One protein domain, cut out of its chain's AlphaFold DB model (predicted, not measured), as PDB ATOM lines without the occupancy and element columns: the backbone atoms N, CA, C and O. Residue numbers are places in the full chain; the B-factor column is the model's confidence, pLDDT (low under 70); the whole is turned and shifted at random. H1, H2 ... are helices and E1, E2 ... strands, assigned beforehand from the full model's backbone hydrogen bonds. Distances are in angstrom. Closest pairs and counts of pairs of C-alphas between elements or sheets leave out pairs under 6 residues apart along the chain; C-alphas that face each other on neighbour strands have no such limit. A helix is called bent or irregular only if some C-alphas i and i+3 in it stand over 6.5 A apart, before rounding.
ATOM      1  N   GLU A 177     -26.226  -1.740 -28.677       92.31
ATOM      2  CA  GLU A 177     -27.504  -2.426 -28.462       92.31
ATOM      3  C   GLU A 177     -28.635  -1.426 -28.210       92.31
ATOM      4  O   GLU A 177     -29.678  -1.506 -28.859       92.31
ATOM      5  N   LYS A 178     -28.398  -0.422 -27.356       93.56
ATOM      6  CA  LYS A 178     -29.395   0.604 -27.043       93.56
ATOM      7  C   LYS A 178     -29.647   1.543 -28.224       93.56
ATOM      8  O   LYS A 178     -30.791   1.904 -28.482       93.56
ATOM      9  N   ILE A 179     -28.613   1.884 -28.999       94.00
ATOM     10  CA  ILE A 179     -28.767   2.642 -30.257       94.00
ATOM     11  C   ILE A 179     -29.621   1.852 -31.263       94.00
ATOM     12  O   ILE A 179     -30.490   2.424 -31.922       94.00
ATOM     13  N   CYS A 180     -29.405   0.536 -31.383       94.38
ATOM     14  CA  CYS A 180     -30.236  -0.334 -32.220       94.38
ATOM     15  C   CYS A 180     -31.695  -0.353 -31.748       94.38
ATOM     16  O   CYS A 180     -32.589  -0.262 -32.582       94.38
ATOM     17  N   GLU A 181     -31.934  -0.461 -30.442       95.06
ATOM     18  CA  GLU A 181     -33.271  -0.427 -29.837       95.06
ATOM     19  C   GLU A 181     -34.004   0.887 -30.156       95.06
ATOM     20  O   GLU A 181     -35.054   0.854 -30.796       95.06
ATOM     21  N   MET A 182     -33.391   2.040 -29.855       95.25
ATOM     22  CA  MET A 182     -33.949   3.365 -30.175       95.25
ATOM     23  C   MET A 182     -34.236   3.513 -31.676       95.25
ATOM     24  O   MET A 182     -35.277   4.023 -32.084       95.25
ATOM     25  N   SER A 183     -33.330   3.018 -32.525       94.94
ATOM     26  CA  SER A 183     -33.518   3.039 -33.977       94.94
ATOM     27  C   SER A 183     -34.692   2.176 -34.439       94.94
ATOM     28  O   SER A 183     -35.339   2.539 -35.421       94.94
ATOM     29  N   ARG A 184     -34.963   1.036 -33.794       95.44
ATOM     30  CA  ARG A 184     -36.112   0.181 -34.133       95.44
ATOM     31  C   ARG A 184     -37.421   0.868 -33.762       95.44
ATOM     32  O   ARG A 184     -38.280   1.001 -34.629       95.44
ATOM     33  N   GLU A 185     -37.521   1.401 -32.548       94.56
ATOM     34  CA  GLU A 185     -38.704   2.143 -32.093       94.56
ATOM     35  C   GLU A 185     -38.994   3.381 -32.958       94.56
ATOM     36  O   GLU A 185     -40.152   3.702 -33.251       94.56
ATOM     37  N   PHE A 186     -37.939   4.081 -33.396       94.56
ATOM     38  CA  PHE A 186     -38.069   5.206 -34.319       94.56
ATOM     39  C   PHE A 186     -38.623   4.741 -35.669       94.56
ATOM     40  O   PHE A 186     -39.606   5.291 -36.167       94.56
ATOM     41  N   LYS A 187     -38.044   3.675 -36.237       93.69
ATOM     42  CA  LYS A 187     -38.482   3.086 -37.509       93.69
ATOM     43  C   LYS A 187     -39.934   2.613 -37.461       93.69
ATOM     44  O   LYS A 187     -40.654   2.789 -38.440       93.69
ATOM     45  N   GLU A 188     -40.366   2.012 -36.359       93.12
ATOM     46  CA  GLU A 188     -41.759   1.598 -36.154       93.12
ATOM     47  C   GLU A 188     -42.707   2.793 -36.174       93.12
ATOM     48  O   GLU A 188     -43.703   2.770 -36.890       93.12
ATOM     49  N   SER A 189     -42.343   3.875 -35.489       91.56
ATOM     50  CA  SER A 189     -43.134   5.109 -35.486       91.56
ATOM     51  C   SER A 189     -43.235   5.719 -36.892       91.56
ATOM     52  O   SER A 189     -44.311   6.138 -37.309       91.56
ATOM     53  N   LEU A 190     -42.153   5.673 -37.680       90.75
ATOM     54  CA  LEU A 190     -42.180   6.081 -39.090       90.75
ATOM     55  C   LEU A 190     -43.047   5.171 -39.972       90.75
ATOM     56  O   LEU A 190     -43.640   5.645 -40.934       90.75
ATOM     57  N   LYS A 191     -43.118   3.864 -39.687       90.75
ATOM     58  CA  LYS A 191     -44.021   2.952 -40.411       90.75
ATOM     59  C   LYS A 191     -45.485   3.262 -40.108       90.75
ATOM     60  O   LYS A 191     -46.305   3.151 -41.010       90.75
ATOM     61  N   LEU A 192     -45.805   3.648 -38.873       88.81
ATOM     62  CA  LEU A 192     -47.163   4.056 -38.505       88.81
ATOM     63  C   LEU A 192     -47.601   5.303 -39.279       88.81
ATOM     64  O   LEU A 192     -48.728   5.330 -39.754       88.81
ATOM     65  N   LEU A 193     -46.694   6.261 -39.508       87.19
ATOM     66  CA  LEU A 193     -46.978   7.432 -40.350       87.19
ATOM     67  C   LEU A 193     -47.356   7.067 -41.792       87.19
ATOM     68  O   LEU A 193     -48.141   7.777 -42.401       87.19
ATOM     69  N   ILE A 194     -46.814   5.971 -42.339       85.69
ATOM     70  CA  ILE A 194     -47.188   5.492 -43.684       85.69
ATOM     71  C   ILE A 194     -48.607   4.922 -43.684       85.69
ATOM     72  O   ILE A 194     -49.330   5.092 -44.655       85.69
ATOM     73  N   LYS A 195     -48.981   4.206 -42.617       86.94
ATOM     74  CA  LYS A 195     -50.273   3.516 -42.530       86.94
ATOM     75  C   LYS A 195     -51.433   4.471 -42.261       86.94
ATOM     76  O   LYS A 195     -52.521   4.237 -42.764       86.94
ATOM     77  N   ASP A 196     -51.199   5.503 -41.455       84.38
ATOM     78  CA  ASP A 196     -52.228   6.447 -41.026       84.38
ATOM     79  C   ASP A 196     -51.686   7.881 -41.080       84.38
ATOM     80  O   ASP A 196     -51.220   8.450 -40.088       84.38
ATOM     81  N   ALA A 197     -51.702   8.445 -42.289       75.88
ATOM     82  CA  ALA A 197     -51.196   9.787 -42.554       75.88
ATOM     83  C   ALA A 197     -52.092  10.885 -41.948       75.88
ATOM     84  O   ALA A 197     -51.575  11.920 -41.523       75.88
ATOM     85  N   ASN A 198     -53.402  10.649 -41.822       77.75
ATOM     86  CA  ASN A 198     -54.344  11.630 -41.274       77.75
ATOM     87  C   ASN A 198     -54.104  11.872 -39.774       77.75
ATOM     88  O   ASN A 198     -54.212  13.001 -39.303       77.75
ATOM     89  N   ASN A 199     -53.661  10.851 -39.030       85.19
ATOM     90  CA  ASN A 199     -53.286  10.985 -37.618       85.19
ATOM     91  C   ASN A 199     -51.805  11.351 -37.383       85.19
ATOM     92  O   ASN A 199     -51.278  11.150 -36.278       85.19
ATOM     93  N   SER A 200     -51.119  11.924 -38.381       82.81
ATOM     94  CA  SER A 200     -49.687  12.259 -38.300       82.81
ATOM     95  C   SER A 200     -49.323  13.095 -37.073       82.81
ATOM     96  O   SER A 200     -48.327  12.791 -36.416       82.81
ATOM     97  N   SER A 201     -50.135  14.089 -36.701       85.56
ATOM     98  CA  SER A 201     -49.872  14.948 -35.535       85.56
ATOM     99  C   SER A 201     -49.764  14.146 -34.228       85.56
ATOM    100  O   SER A 201     -48.802  14.291 -33.468       85.56
ATOM    101  N   LYS A 202     -50.686  13.200 -33.997       88.56
ATOM    102  CA  LYS A 202     -50.692  12.334 -32.803       88.56
ATOM    103  C   LYS A 202     -49.526  11.344 -32.813       88.56
ATOM    104  O   LYS A 202     -48.911  11.099 -31.772       88.56
ATOM    105  N   ILE A 203     -49.200  10.781 -33.979       89.69
ATOM    106  CA  ILE A 203     -48.077   9.845 -34.140       89.69
ATOM    107  C   ILE A 203     -46.740  10.567 -33.916       89.69
ATOM    108  O   ILE A 203     -45.896  10.061 -33.175       89.69
ATOM    109  N   ILE A 204     -46.563  11.766 -34.478       90.62
ATOM    110  CA  ILE A 204     -45.380  12.610 -34.257       90.62
ATOM    111  C   ILE A 204     -45.290  13.045 -32.797       90.62
ATOM    112  O   ILE A 204     -44.205  12.993 -32.227       90.62
ATOM    113  N   GLY A 205     -46.408  13.390 -32.154       90.00
ATOM    114  CA  GLY A 205     -46.447  13.670 -30.718       90.00
ATOM    115  C   GLY A 205     -45.893  12.508 -29.886       90.00
ATOM    116  O   GLY A 205     -44.981  12.700 -29.082       90.00
ATOM    117  N   ARG A 206     -46.362  11.277 -30.138       91.12
ATOM    118  CA  ARG A 206     -45.850  10.052 -29.485       91.12
ATOM    119  C   ARG A 206     -44.386   9.760 -29.818       91.12
ATOM    120  O   ARG A 206     -43.641   9.268 -28.977       91.12
ATOM    121  N   LEU A 207     -43.954  10.044 -31.041       93.19
ATOM    122  CA  LEU A 207     -42.552   9.911 -31.427       93.19
ATOM    123  C   LEU A 207     -41.676  10.920 -30.672       93.19
ATOM    124  O   LEU A 207     -40.614  10.562 -30.166       93.19
ATOM    125  N   ASN A 208     -42.139  12.159 -30.532       92.38
ATOM    126  CA  ASN A 208     -41.430  13.217 -29.823       92.38
ATOM    127  C   ASN A 208     -41.280  12.915 -28.328       92.38
ATOM    128  O   ASN A 208     -40.216  13.192 -27.776       92.38
ATOM    129  N   THR A 209     -42.269  12.291 -27.674       90.38
ATOM    130  CA  THR A 209     -42.114  11.859 -26.272       90.38
ATOM    131  C   THR A 209     -41.030  10.789 -26.122       90.38
ATOM    132  O   THR A 209     -40.225  10.864 -25.190       90.38
ATOM    133  N   LYS A 210     -40.920   9.850 -27.075       94.06
ATOM    134  CA  LYS A 210     -39.810   8.880 -27.118       94.06
ATOM    135  C   LYS A 210     -38.459   9.566 -27.324       94.06
ATOM    136  O   LYS A 210     -37.537   9.325 -26.546       94.06
ATOM    137  N   ILE A 211     -38.349  10.464 -28.309       92.56
ATOM    138  CA  ILE A 211     -37.117  11.233 -28.574       92.56
ATOM    139  C   ILE A 211     -36.689  12.005 -27.324       92.56
ATOM    140  O   ILE A 211     -35.511  12.001 -26.968       92.56
ATOM    141  N   LEU A 212     -37.640  12.628 -26.630       89.94
ATOM    142  CA  LEU A 212     -37.392  13.357 -25.394       89.94
ATOM    143  C   LEU A 212     -36.836  12.442 -24.294       89.94
ATOM    144  O   LEU A 212     -35.855  12.791 -23.633       89.94
ATOM    145  N   GLY A 213     -37.425  11.254 -24.129       90.19
ATOM    146  CA  GLY A 213     -36.926  10.222 -23.222       90.19
ATOM    147  C   GLY A 213     -35.495   9.803 -23.560       90.19
ATOM    148  O   GLY A 213     -34.629   9.779 -22.683       90.19
ATOM    149  N   TRP A 214     -35.205   9.563 -24.840       93.25
ATOM    150  CA  TRP A 214     -33.861   9.205 -25.300       93.25
ATOM    151  C   TRP A 214     -32.851  10.332 -25.074       93.25
ATOM    152  O   TRP A 214     -31.754  10.071 -24.591       93.25
ATOM    153  N   GLN A 215     -33.208  11.588 -25.351       90.19
ATOM    154  CA  GLN A 215     -32.356  12.747 -25.065       90.19
ATOM    155  C   GLN A 215     -32.045  12.863 -23.571       90.19
ATOM    156  O   GLN A 215     -30.883  13.025 -23.192       90.19
ATOM    157  N   ASN A 216     -33.062  12.722 -22.718       87.69
ATOM    158  CA  ASN A 216     -32.905  12.775 -21.266       87.69
ATOM    159  C   ASN A 216     -32.051  11.630 -20.718       87.69
ATOM    160  O   ASN A 216     -31.311  11.833 -19.760       87.69
ATOM    161  N   TYR A 217     -32.126  10.450 -21.324       87.69
ATOM    162  CA  TYR A 217     -31.285   9.314 -20.972       87.69
ATOM    163  C   TYR A 217     -29.835   9.521 -21.437       87.69
ATOM    164  O   TYR A 217     -28.886   9.422 -20.659       87.69
ATOM    165  N   CYS A 218     -29.655   9.874 -22.711       88.25
ATOM    166  CA  CYS A 218     -28.351   9.971 -23.352       88.25
ATOM    167  C   CYS A 218     -27.537  11.183 -22.898       88.25
ATOM    168  O   CYS A 218     -26.318  11.121 -23.005       88.25
ATOM    169  N   LYS A 219     -28.146  12.252 -22.357       85.56
ATOM    170  CA  LYS A 219     -27.436  13.475 -21.918       85.56
ATOM    171  C   LYS A 219     -26.286  13.233 -20.930       85.56
ATOM    172  O   LYS A 219     -25.434  14.106 -20.778       85.56
ATOM    173  N   LEU A 220     -26.263  12.077 -20.260       81.12
ATOM    174  CA  LEU A 220     -25.195  11.659 -19.349       81.12
ATOM    175  C   LEU A 220     -23.940  11.137 -20.074       81.12
ATOM    176  O   LEU A 220     -22.869  11.061 -19.469       81.12
ATOM    177  N   SER A 221     -24.048  10.770 -21.357       84.62
ATOM    178  CA  SER A 221     -22.922  10.277 -22.154       84.62
ATOM    179  C   SER A 221     -21.918  11.396 -22.451       84.62
ATOM    180  O   SER A 221     -22.226  12.582 -22.374       84.62
ATOM    181  N   THR A 222     -20.679  11.036 -22.791       85.25
ATOM    182  CA  THR A 222     -19.622  12.003 -23.132       85.25
ATOM    183  C   THR A 222     -19.901  12.736 -24.446       85.25
ATOM    184  O   THR A 222     -19.418  13.846 -24.638       85.25
ATOM    185  N   TYR A 223     -20.649  12.126 -25.371       87.25
ATOM    186  CA  TYR A 223     -20.947  12.707 -26.685       87.25
ATOM    187  C   TYR A 223     -22.395  12.400 -27.098       87.25
ATOM    188  O   TYR A 223     -22.613  11.672 -28.071       87.25
ATOM    189  N   PRO A 224     -23.393  12.955 -26.391       88.75
ATOM    190  CA  PRO A 224     -24.788  12.550 -26.547       88.75
ATOM    191  C   PRO A 224     -25.340  12.887 -27.933       88.75
ATOM    192  O   PRO A 224     -26.036  12.074 -28.533       88.75
ATOM    193  N   SER A 225     -24.948  14.037 -28.487       91.06
ATOM    194  CA  SER A 225     -25.320  14.442 -29.844       91.06
ATOM    195  C   SER A 225     -24.793  13.463 -30.897       91.06
ATOM    196  O   SER A 225     -25.532  13.067 -31.790       91.06
ATOM    197  N   LYS A 226     -23.548  12.983 -30.754       91.12
ATOM    198  CA  LYS A 226     -22.966  12.002 -31.684       91.12
ATOM    199  C   LYS A 226     -23.645  10.636 -31.575       91.12
ATOM    200  O   LYS A 226     -23.860  10.002 -32.601       91.12
ATOM    201  N   ASP A 227     -23.963  10.200 -30.357       92.25
ATOM    202  CA  ASP A 227     -24.660   8.932 -30.107       92.25
ATOM    203  C   ASP A 227     -26.079   8.948 -30.702       92.25
ATOM    204  O   ASP A 227     -26.458   8.038 -31.433       92.25
ATOM    205  N   LEU A 228     -26.848  10.014 -30.465       93.31
ATOM    206  CA  LEU A 228     -28.201  10.148 -31.012       93.31
ATOM    207  C   LEU A 228     -28.217  10.452 -32.513       93.31
ATOM    208  O   LEU A 228     -29.133  10.027 -33.216       93.31
ATOM    209  N   ASN A 229     -27.192  11.121 -33.040       93.75
ATOM    210  CA  ASN A 229     -27.056  11.292 -34.482       93.75
ATOM    211  C   ASN A 229     -26.893   9.944 -35.201       93.75
ATOM    212  O   ASN A 229     -27.333   9.804 -36.336       93.75
ATOM    213  N   GLU A 230     -26.327   8.923 -34.552       93.56
ATOM    214  CA  GLU A 230     -26.287   7.573 -35.122       93.56
ATOM    215  C   GLU A 230     -27.698   6.985 -35.293       93.56
ATOM    216  O   GLU A 230     -27.993   6.381 -36.325       93.56
ATOM    217  N   VAL A 231     -28.599   7.221 -34.330       94.12
ATOM    218  CA  VAL A 231     -30.020   6.838 -34.438       94.12
ATOM    219  C   VAL A 231     -30.686   7.568 -35.605       94.12
ATOM    220  O   VAL A 231     -31.380   6.940 -36.406       94.12
ATOM    221  N   TYR A 232     -30.441   8.874 -35.740       92.81
ATOM    222  CA  TYR A 232     -30.945   9.674 -36.858       92.81
ATOM    223  C   TYR A 232     -30.453   9.135 -38.210       92.81
ATOM    224  O   TYR A 232     -31.262   8.812 -39.079       92.81
ATOM    225  N   MET A 233     -29.140   8.945 -38.365       93.25
ATOM    226  CA  MET A 233     -28.525   8.497 -39.619       93.25
ATOM    227  C   MET A 233     -29.026   7.120 -40.065       93.25
ATOM    228  O   MET A 233     -29.308   6.926 -41.244       93.25
ATOM    229  N   ARG A 234     -29.224   6.178 -39.134       93.69
ATOM    230  CA  ARG A 234     -29.776   4.847 -39.449       93.69
ATOM    231  C   ARG A 234     -31.196   4.889 -40.014       93.69
ATOM    232  O   ARG A 234     -31.593   3.974 -40.730       93.69
ATOM    233  N   ASN A 235     -31.964   5.930 -39.694       92.94
ATOM    234  CA  ASN A 235     -33.347   6.090 -40.144       92.94
ATOM    235  C   ASN A 235     -33.515   7.147 -41.242       92.94
ATOM    236  O   ASN A 235     -34.606   7.275 -41.802       92.94
ATOM    237  N   TYR A 236     -32.442   7.857 -41.596       91.25
ATOM    238  CA  TYR A 236     -32.458   8.964 -42.547       91.25
ATOM    239  C   TYR A 236     -33.022   8.562 -43.915       91.25
ATOM    240  O   TYR A 236     -33.889   9.248 -44.452       91.25
ATOM    241  N   THR A 237     -32.625   7.399 -44.444       90.00
ATOM    242  CA  THR A 237     -33.152   6.882 -45.717       90.00
ATOM    243  C   THR A 237     -34.673   6.733 -45.684       90.00
ATOM    244  O   THR A 237     -35.352   7.112 -46.633       90.00
ATOM    245  N   LYS A 238     -35.240   6.243 -44.574       89.62
ATOM    246  CA  LYS A 238     -36.693   6.058 -44.451       89.62
ATOM    247  C   LYS A 238     -37.428   7.395 -44.342       89.62
ATOM    248  O   LYS A 238     -38.493   7.541 -44.934       89.62
ATOM    249  N   MET A 239     -36.849   8.371 -43.642       89.38
ATOM    250  CA  MET A 239     -37.383   9.736 -43.585       89.38
ATOM    251  C   MET A 239     -37.364  10.404 -44.965       89.38
ATOM    252  O   MET A 239     -38.337  11.039 -45.358       89.38
ATOM    253  N   ASN A 240     -36.299  10.196 -45.742       89.31
ATOM    254  CA  ASN A 240     -36.230  10.681 -47.118       89.31
ATOM    255  C   ASN A 240     -37.245  10.005 -48.036       89.31
ATOM    256  O   ASN A 240     -37.794  10.675 -48.904       89.31
ATOM    257  N   VAL A 241     -37.532   8.716 -47.837       90.31
ATOM    258  CA  VAL A 241     -38.598   8.027 -48.578       90.31
ATOM    259  C   VAL A 241     -39.965   8.637 -48.263       90.31
ATOM    260  O   VAL A 241     -40.724   8.943 -49.178       90.31
ATOM    261  N   LEU A 242     -40.248   8.888 -46.982       87.56
ATOM    262  CA  LEU A 242     -41.466   9.577 -46.539       87.56
ATOM    263  C   LEU A 242     -41.603  10.991 -47.118       87.56
ATOM    264  O   LEU A 242     -42.718  11.433 -47.381       87.56
ATOM    265  N   LYS A 243     -40.479  11.685 -47.323       90.50
ATOM    266  CA  LYS A 243     -40.439  13.001 -47.966       90.50
ATOM    267  C   LYS A 243     -40.670  12.923 -49.475       90.50
ATOM    268  O   LYS A 243     -41.521  13.629 -49.992       90.50
ATOM    269  N   ARG A 244     -39.871  12.118 -50.184       88.88
ATOM    270  CA  ARG A 244     -39.816  12.120 -51.656       88.88
ATOM    271  C   ARG A 244     -40.966  11.358 -52.306       88.88
ATOM    272  O   ARG A 244     -41.503  11.847 -53.284       88.88
ATOM    273  N   TYR A 245     -41.307  10.179 -51.786       86.88
ATOM    274  CA  TYR A 245     -42.276   9.286 -52.434       86.88
ATOM    275  C   TYR A 245     -43.687   9.450 -51.879       86.88
ATOM    276  O   TYR A 245     -44.642   9.448 -52.639       86.88
ATOM    277  N   TYR A 246     -43.822   9.592 -50.558       85.12
ATOM    278  CA  TYR A 246     -45.140   9.684 -49.924       85.12
ATOM    279  C   TYR A 246     -45.613  11.123 -49.693       85.12
ATOM    280  O   TYR A 246     -46.765  11.322 -49.332       85.12
ATOM    281  N   GLY A 247     -44.731  12.124 -49.816       84.69
ATOM    282  CA  GLY A 247     -45.076  13.521 -49.534       84.69
ATOM    283  C   GLY A 247     -45.587  13.770 -48.106       84.69
ATOM    284  O   GLY A 247     -46.216  14.790 -47.855       84.69
ATOM    285  N   ILE A 248     -45.341  12.856 -47.157       87.62
ATOM    286  CA  ILE A 248     -45.854  12.949 -45.779       87.62
ATOM    287  C   ILE A 248     -45.011  13.923 -44.954       87.62
ATOM    288  O   ILE A 248     -45.537  14.616 -44.083       87.62
ATOM    289  N   LEU A 249     -43.697  13.958 -45.204       90.88
ATOM    290  CA  LEU A 249     -42.738  14.793 -44.481       90.88
ATOM    291  C   LEU A 249     -42.128  15.862 -45.393       90.88
ATOM    292  O   LEU A 249     -41.760  15.584 -46.529       90.88
ATOM    293  N   LYS A 250     -41.882  17.052 -44.851       91.62
ATOM    294  CA  LYS A 250     -41.073  18.113 -45.453       91.62
ATOM    295  C   LYS A 250     -39.859  18.404 -44.572       91.62
ATOM    296  O   LYS A 250     -39.941  18.376 -43.346       91.62
ATOM    297  N   CYS A 251     -38.718  18.668 -45.204       90.94
ATOM    298  CA  CYS A 251     -37.530  19.135 -44.491       90.94
ATOM    299  C   CYS A 251     -37.701  20.630 -44.208       90.94
ATOM    300  O   CYS A 251     -38.008  21.378 -45.131       90.94
ATOM    301  N   VAL A 252     -37.515  21.041 -42.959       91.19
ATOM    302  CA  VAL A 252     -37.649  22.429 -42.504       91.19
ATOM    303  C   VAL A 252     -36.394  22.866 -41.774       91.19
ATOM    304  O   VAL A 252     -35.762  22.076 -41.065       91.19
ATOM    305  N   ASN A 253     -36.041  24.138 -41.924       91.44
ATOM    306  CA  ASN A 253     -34.996  24.736 -41.105       91.44
ATOM    307  C   ASN A 253     -35.492  24.854 -39.655       91.44
ATOM    308  O   ASN A 253     -36.677  25.068 -39.394       91.44
ATOM    309  N   MET A 254     -34.581  24.749 -38.695       89.31
ATOM    310  CA  MET A 254     -34.889  24.907 -37.281       89.31
ATOM    311  C   MET A 254     -35.520  26.271 -36.974       89.31
ATOM    312  O   MET A 254     -36.405  26.341 -36.132       89.31
ATOM    313  N   ASN A 255     -35.154  27.336 -37.694       87.25
ATOM    314  CA  ASN A 255     -35.780  28.653 -37.526       87.25
ATOM    315  C   ASN A 255     -37.268  28.661 -37.913       87.25
ATOM    316  O   ASN A 255     -38.070  29.297 -37.237       87.25
ATOM    317  N   GLU A 256     -37.654  27.922 -38.955       86.94
ATOM    318  CA  GLU A 256     -39.062  27.750 -39.333       86.94
ATOM    319  C   GLU A 256     -39.789  26.879 -38.307       86.94
ATOM    320  O   GLU A 256     -40.849  27.249 -37.810       86.94
ATOM    321  N   ALA A 257     -39.187  25.759 -37.908       87.19
ATOM    322  CA  ALA A 257     -39.764  24.859 -36.913       87.19
ATOM    323  C   ALA A 257     -39.968  25.520 -35.533       87.19
ATOM    324  O   ALA A 257     -40.952  25.221 -34.855       87.19
ATOM    325  N   LYS A 258     -39.084  26.445 -35.127       86.19
ATOM    326  CA  LYS A 258     -39.231  27.255 -33.902       86.19
ATOM    327  C   LYS A 258     -40.449  28.184 -33.963       86.19
ATOM    328  O   LYS A 258     -41.088  28.386 -32.937       86.19
ATOM    329  N   LYS A 259     -40.794  28.712 -35.145       85.62
ATOM    330  CA  LYS A 259     -42.006  29.532 -35.337       85.62
ATOM    331  C   LYS A 259     -43.281  28.696 -35.223       85.62
ATOM    332  O   LYS A 259     -44.272  29.174 -34.690       85.62
ATOM    333  N   VAL A 260     -43.243  27.445 -35.691       83.44
ATOM    334  CA  VAL A 260     -44.407  26.539 -35.678       83.44
ATOM    335  C   VAL A 260     -44.753  26.051 -34.268       83.44
ATOM    336  O   VAL A 260     -45.921  25.814 -33.973       83.44
ATOM    337  N   SER A 261     -43.771  25.875 -33.378       81.00
ATOM    338  CA  SER A 261     -44.019  25.356 -32.028       81.00
ATOM    339  C   SER A 261     -43.217  26.094 -30.960       81.00
ATOM    340  O   SER A 261     -41.987  26.010 -30.916       81.00
ATOM    341  N   LYS A 262     -43.936  26.716 -30.016       84.00
ATOM    342  CA  LYS A 262     -43.354  27.370 -28.833       84.00
ATOM    343  C   LYS A 262     -42.442  26.424 -28.042       84.00
ATOM    344  O   LYS A 262     -41.323  26.795 -27.707       84.00
ATOM    345  N   LEU A 263     -42.867  25.174 -27.844       84.19
ATOM    346  CA  LEU A 263     -42.108  24.157 -27.105       84.19
ATOM    347  C   LEU A 263     -40.774  23.801 -27.786       84.19
ATOM    348  O   LEU A 263     -39.768  23.549 -27.122       84.19
ATOM    349  N   ILE A 264     -40.746  23.803 -29.123       84.69
ATOM    350  CA  ILE A 264     -39.509  23.607 -29.886       84.69
ATOM    351  C   ILE A 264     -38.574  24.799 -29.706       84.69
ATOM    352  O   ILE A 264     -37.372  24.595 -29.540       84.69
ATOM    353  N   ASN A 265     -39.110  26.020 -29.712       86.31
ATOM    354  CA  ASN A 265     -38.314  27.215 -29.471       86.31
ATOM    355  C   ASN A 265     -37.713  27.221 -28.059       86.31
ATOM    356  O   ASN A 265     -36.510  27.400 -27.914       86.31
ATOM    357  N   GLU A 266     -38.509  26.924 -27.032       85.88
ATOM    358  CA  GLU A 266     -38.048  26.871 -25.638       85.88
ATOM    359  C   GLU A 266     -36.912  25.860 -25.425       85.88
ATOM    360  O   GLU A 266     -35.955  26.131 -24.701       85.88
ATOM    361  N   ARG A 267     -36.993  24.686 -26.061       84.69
ATOM    362  CA  ARG A 267     -36.028  23.598 -25.851       84.69
ATOM    363  C   ARG A 267     -34.820  23.650 -26.783       84.69
ATOM    364  O   ARG A 267     -33.736  23.215 -26.392       84.69
ATOM    365  N   TYR A 268     -35.005  24.117 -28.015       88.81
ATOM    366  CA  TYR A 268     -34.002  24.033 -29.077       88.81
ATOM    367  C   TYR A 268     -33.609  25.402 -29.658       88.81
ATOM    368  O   TYR A 268     -33.081  25.461 -30.769       88.81
ATOM    369  N   SER A 269     -33.829  26.498 -28.923       86.50
ATOM    370  CA  SER A 269     -33.510  27.879 -29.331       86.50
ATOM    371  C   SER A 269     -32.087  28.039 -29.869       86.50
ATOM    372  O   SER A 269     -31.888  28.621 -30.934       86.50
ATOM    373  N   GLU A 270     -31.107  27.455 -29.185       88.69
ATOM    374  CA  GLU A 270     -29.678  27.561 -29.506       88.69
ATOM    375  C   GLU A 270     -29.217  26.629 -30.641       88.69
ATOM    376  O   GLU A 270     -28.050  26.654 -31.033       88.69
ATOM    377  N   TYR A 271     -30.096  25.757 -31.145       87.69
ATOM    378  CA  TYR A 271     -29.743  24.787 -32.175       87.69
ATOM    379  C   TYR A 271     -30.112  25.299 -33.564       87.69
ATOM    380  O   TYR A 271     -31.242  25.725 -33.819       87.69
ATOM    381  N   ASN A 272     -29.148  25.186 -34.473       87.38
ATOM    382  CA  ASN A 272     -29.290  25.492 -35.890       87.38
ATOM    383  C   ASN A 272     -29.168  24.196 -36.693       87.38
ATOM    384  O   ASN A 272     -28.399  23.310 -36.323       87.38
ATOM    385  N   GLY A 273     -29.928  24.074 -37.778       87.62
ATOM    386  CA  GLY A 273     -29.912  22.888 -38.629       87.62
ATOM    387  C   GLY A 273     -31.270  22.610 -39.254       87.62
ATOM    388  O   GLY A 273     -32.090  23.511 -39.410       87.62
ATOM    389  N   PHE A 274     -31.501  21.344 -39.586       88.56
ATOM    390  CA  PHE A 274     -32.723  20.896 -40.240       88.56
ATOM    391  C   PHE A 274     -33.444  19.842 -39.403       88.56
ATOM    392  O   PHE A 274     -32.818  19.019 -38.729       88.56
ATOM    393  N   THR A 275     -34.769  19.860 -39.484       91.12
ATOM    394  CA  THR A 275     -35.638  18.803 -38.971       91.12
ATOM    395  C   THR A 275     -36.740  18.486 -39.983       91.12
ATOM    396  O   THR A 275     -36.788  19.057 -41.070       91.12
ATOM    397  N   PHE A 276     -37.614  17.541 -39.652       90.88
ATOM    398  CA  PHE A 276     -38.730  17.140 -40.495       90.88
ATOM    399  C   PHE A 276     -40.053  17.554 -39.861       90.88
ATOM    400  O   PHE A 276     -40.266  17.379 -38.663       90.88
ATOM    401  N   MET A 277     -40.953  18.073 -40.682       90.44
ATOM    402  CA  MET A 277     -42.321  18.422 -40.319       90.44
ATOM    403  C   MET A 277     -43.274  17.615 -41.191       90.44
ATOM    404  O   MET A 277     -42.978  17.412 -42.364       90.44
ATOM    405  N   SER A 278     -44.388  17.134 -40.649       88.62
ATOM    406  CA  SER A 278     -45.413  16.520 -41.491       88.62
ATOM    407  C   SER A 278     -46.255  17.578 -42.191       88.62
ATOM    408  O   SER A 278     -46.587  18.602 -41.595       88.62
ATOM    409  N   ASN A 279     -46.641  17.299 -43.436       84.94
ATOM    410  CA  ASN A 279     -47.609  18.114 -44.169       84.94
ATOM    411  C   ASN A 279     -49.006  18.087 -43.524       84.94
ATOM    412  O   ASN A 279     -49.762  19.037 -43.677       84.94
ATOM    413  N   PHE A 280     -49.306  17.056 -42.730       80.94
ATOM    414  CA  PHE A 280     -50.553  16.902 -41.973       80.94
ATOM    415  C   PHE A 280     -50.443  17.437 -40.531       80.94
ATOM    416  O   PHE A 280     -51.304  17.184 -39.690       80.94
ATOM    417  N   GLY A 281     -49.363  18.163 -40.224       81.19
ATOM    418  CA  GLY A 281     -49.138  18.793 -38.927       81.19
ATOM    419  C   GLY A 281     -48.224  18.001 -37.989       81.19
ATOM    420  O   GLY A 281     -48.195  16.770 -37.964       81.19
ATOM    421  N   GLY A 282     -47.463  18.746 -37.185       84.50
ATOM    422  CA  GLY A 282     -46.487  18.212 -36.237       84.50
ATOM    423  C   GLY A 282     -45.049  18.277 -36.755       84.50
ATOM    424  O   GLY A 282     -44.746  17.930 -37.897       84.50
ATOM    425  N   VAL A 283     -44.139  18.712 -35.886       90.94
ATOM    426  CA  VAL A 283     -42.700  18.790 -36.160       90.94
ATOM    427  C   VAL A 283     -41.988  17.703 -35.364       90.94
ATOM    428  O   VAL A 283     -42.178  17.594 -34.153       90.94
ATOM    429  N   ILE A 284     -41.157  16.903 -36.028       92.19
ATOM    430  CA  ILE A 284     -40.319  15.896 -35.377       92.19
ATOM    431  C   ILE A 284     -39.181  16.614 -34.648       92.19
ATOM    432  O   ILE A 284     -38.530  17.504 -35.198       92.19
ATOM    433  N   TYR A 285     -38.923  16.238 -33.399       92.50
ATOM    434  CA  TYR A 285     -37.838  16.837 -32.630       92.50
ATOM    435  C   TYR A 285     -36.469  16.432 -33.188       92.50
ATOM    436  O   TYR A 285     -36.257  15.261 -33.520       92.50
TER     437      TYR A 285
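Overview. This is residues 177 to 285 of the 333 residues of the protein "Group II intron reverse transcriptase maturase" of Clostridium sp. CAG:221 (UniProt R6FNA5). Three long helices, H1, H2 and the bent H3, make one body, with H1 and H2 side by side as a helical hairpin and H3 folded back over H1. From the end of H3 a two-stranded ribbon, E1 and E2, reaches across to a small head of two short helices, H4 and H5, which lie away from the long helices, and the last residues, 279 to 285, fold back between H2 and that head. The printed part has 109 residues, with five named helices and two named strands in the order H1, H2, H3, E1, H4, H5, E2; the sheet, E1 - E2, is antiparallel and the class is mostly helix. The whole is compact, with a radius of gyration of the C-alphas of 13.4 A and spans of 38 by 31 by 21 A.

Arrangement. H1, residues 177 to 195, and H2, residues 200 to 218, form a helical hairpin; they touch at a shallow tilt of 8 degrees, opposite ways, closest at the C-alphas of Leu 193 and Ser 200, 5.9 A. H3, residues 224 to 244, was assigned as one helix by its hydrogen bonds but is bent, with C-alphas 234 and 237 7.4 A apart; its arms, H3a up to residue 234 and H3b from 237, stand at a steep tilt of 65 degrees. H2 and H3a form a second helical hairpin and touch with residues 215 to 218 of H2 alone, closest at the C-alphas of Cys 218 and Pro 224, 5.4 A. H1 touches H3a with residues 179 to 183 alone, at a steep tilt of 48 degrees, the C-alphas of Ser 183 and Val 231 being the closest at 5.2 A. H1 touches H3b with residues 187 to 194 alone, at a shallow tilt of 23 degrees, closest at the C-alphas of Leu 190 and Met 239, 7.5 A. E1, residues 249 to 253, and E2, residues 274 to 278, are antiparallel neighbours at 143 degrees; N 250 and O 277, at 2.7 A, and N 275 and O 252, at 2.9 A, are within hydrogen-bond range. H4, residues 254 to 260, and H5, residues 262 to 268, touch only at the corner by their link, with the C-alphas of Lys 258 and Asn 265 closest at 4.5 A. H1 and H2 are apart from H4 and H5. Every O i to N i+4 pair is within hydrogen-bond range in H1, H2, H3b, H4 and H5, and 6 of 7 are in H3a.

Along the chain. H1 begins at C-alpha 177, (-27.504, -2.426, -28.462), and is 27.4 A long; H2 is 26.2 A. H3a measures 15.8 A and H3b 10.3 A. E1 is 13.0 A, H4 9.8 A and H5 9.9 A. E2, 13.5 A, ends at C-alpha 278, (-45.413, 16.520, -41.491).

Size, cuts and confidence. The C-alphas of Asn 198 and Thr 222 are the two farthest apart, at 39.2 A. The printed part has no cut, and the links between its named elements are tight. The mean pLDDT of the printed part is 89.0, and no printed residue is under 70.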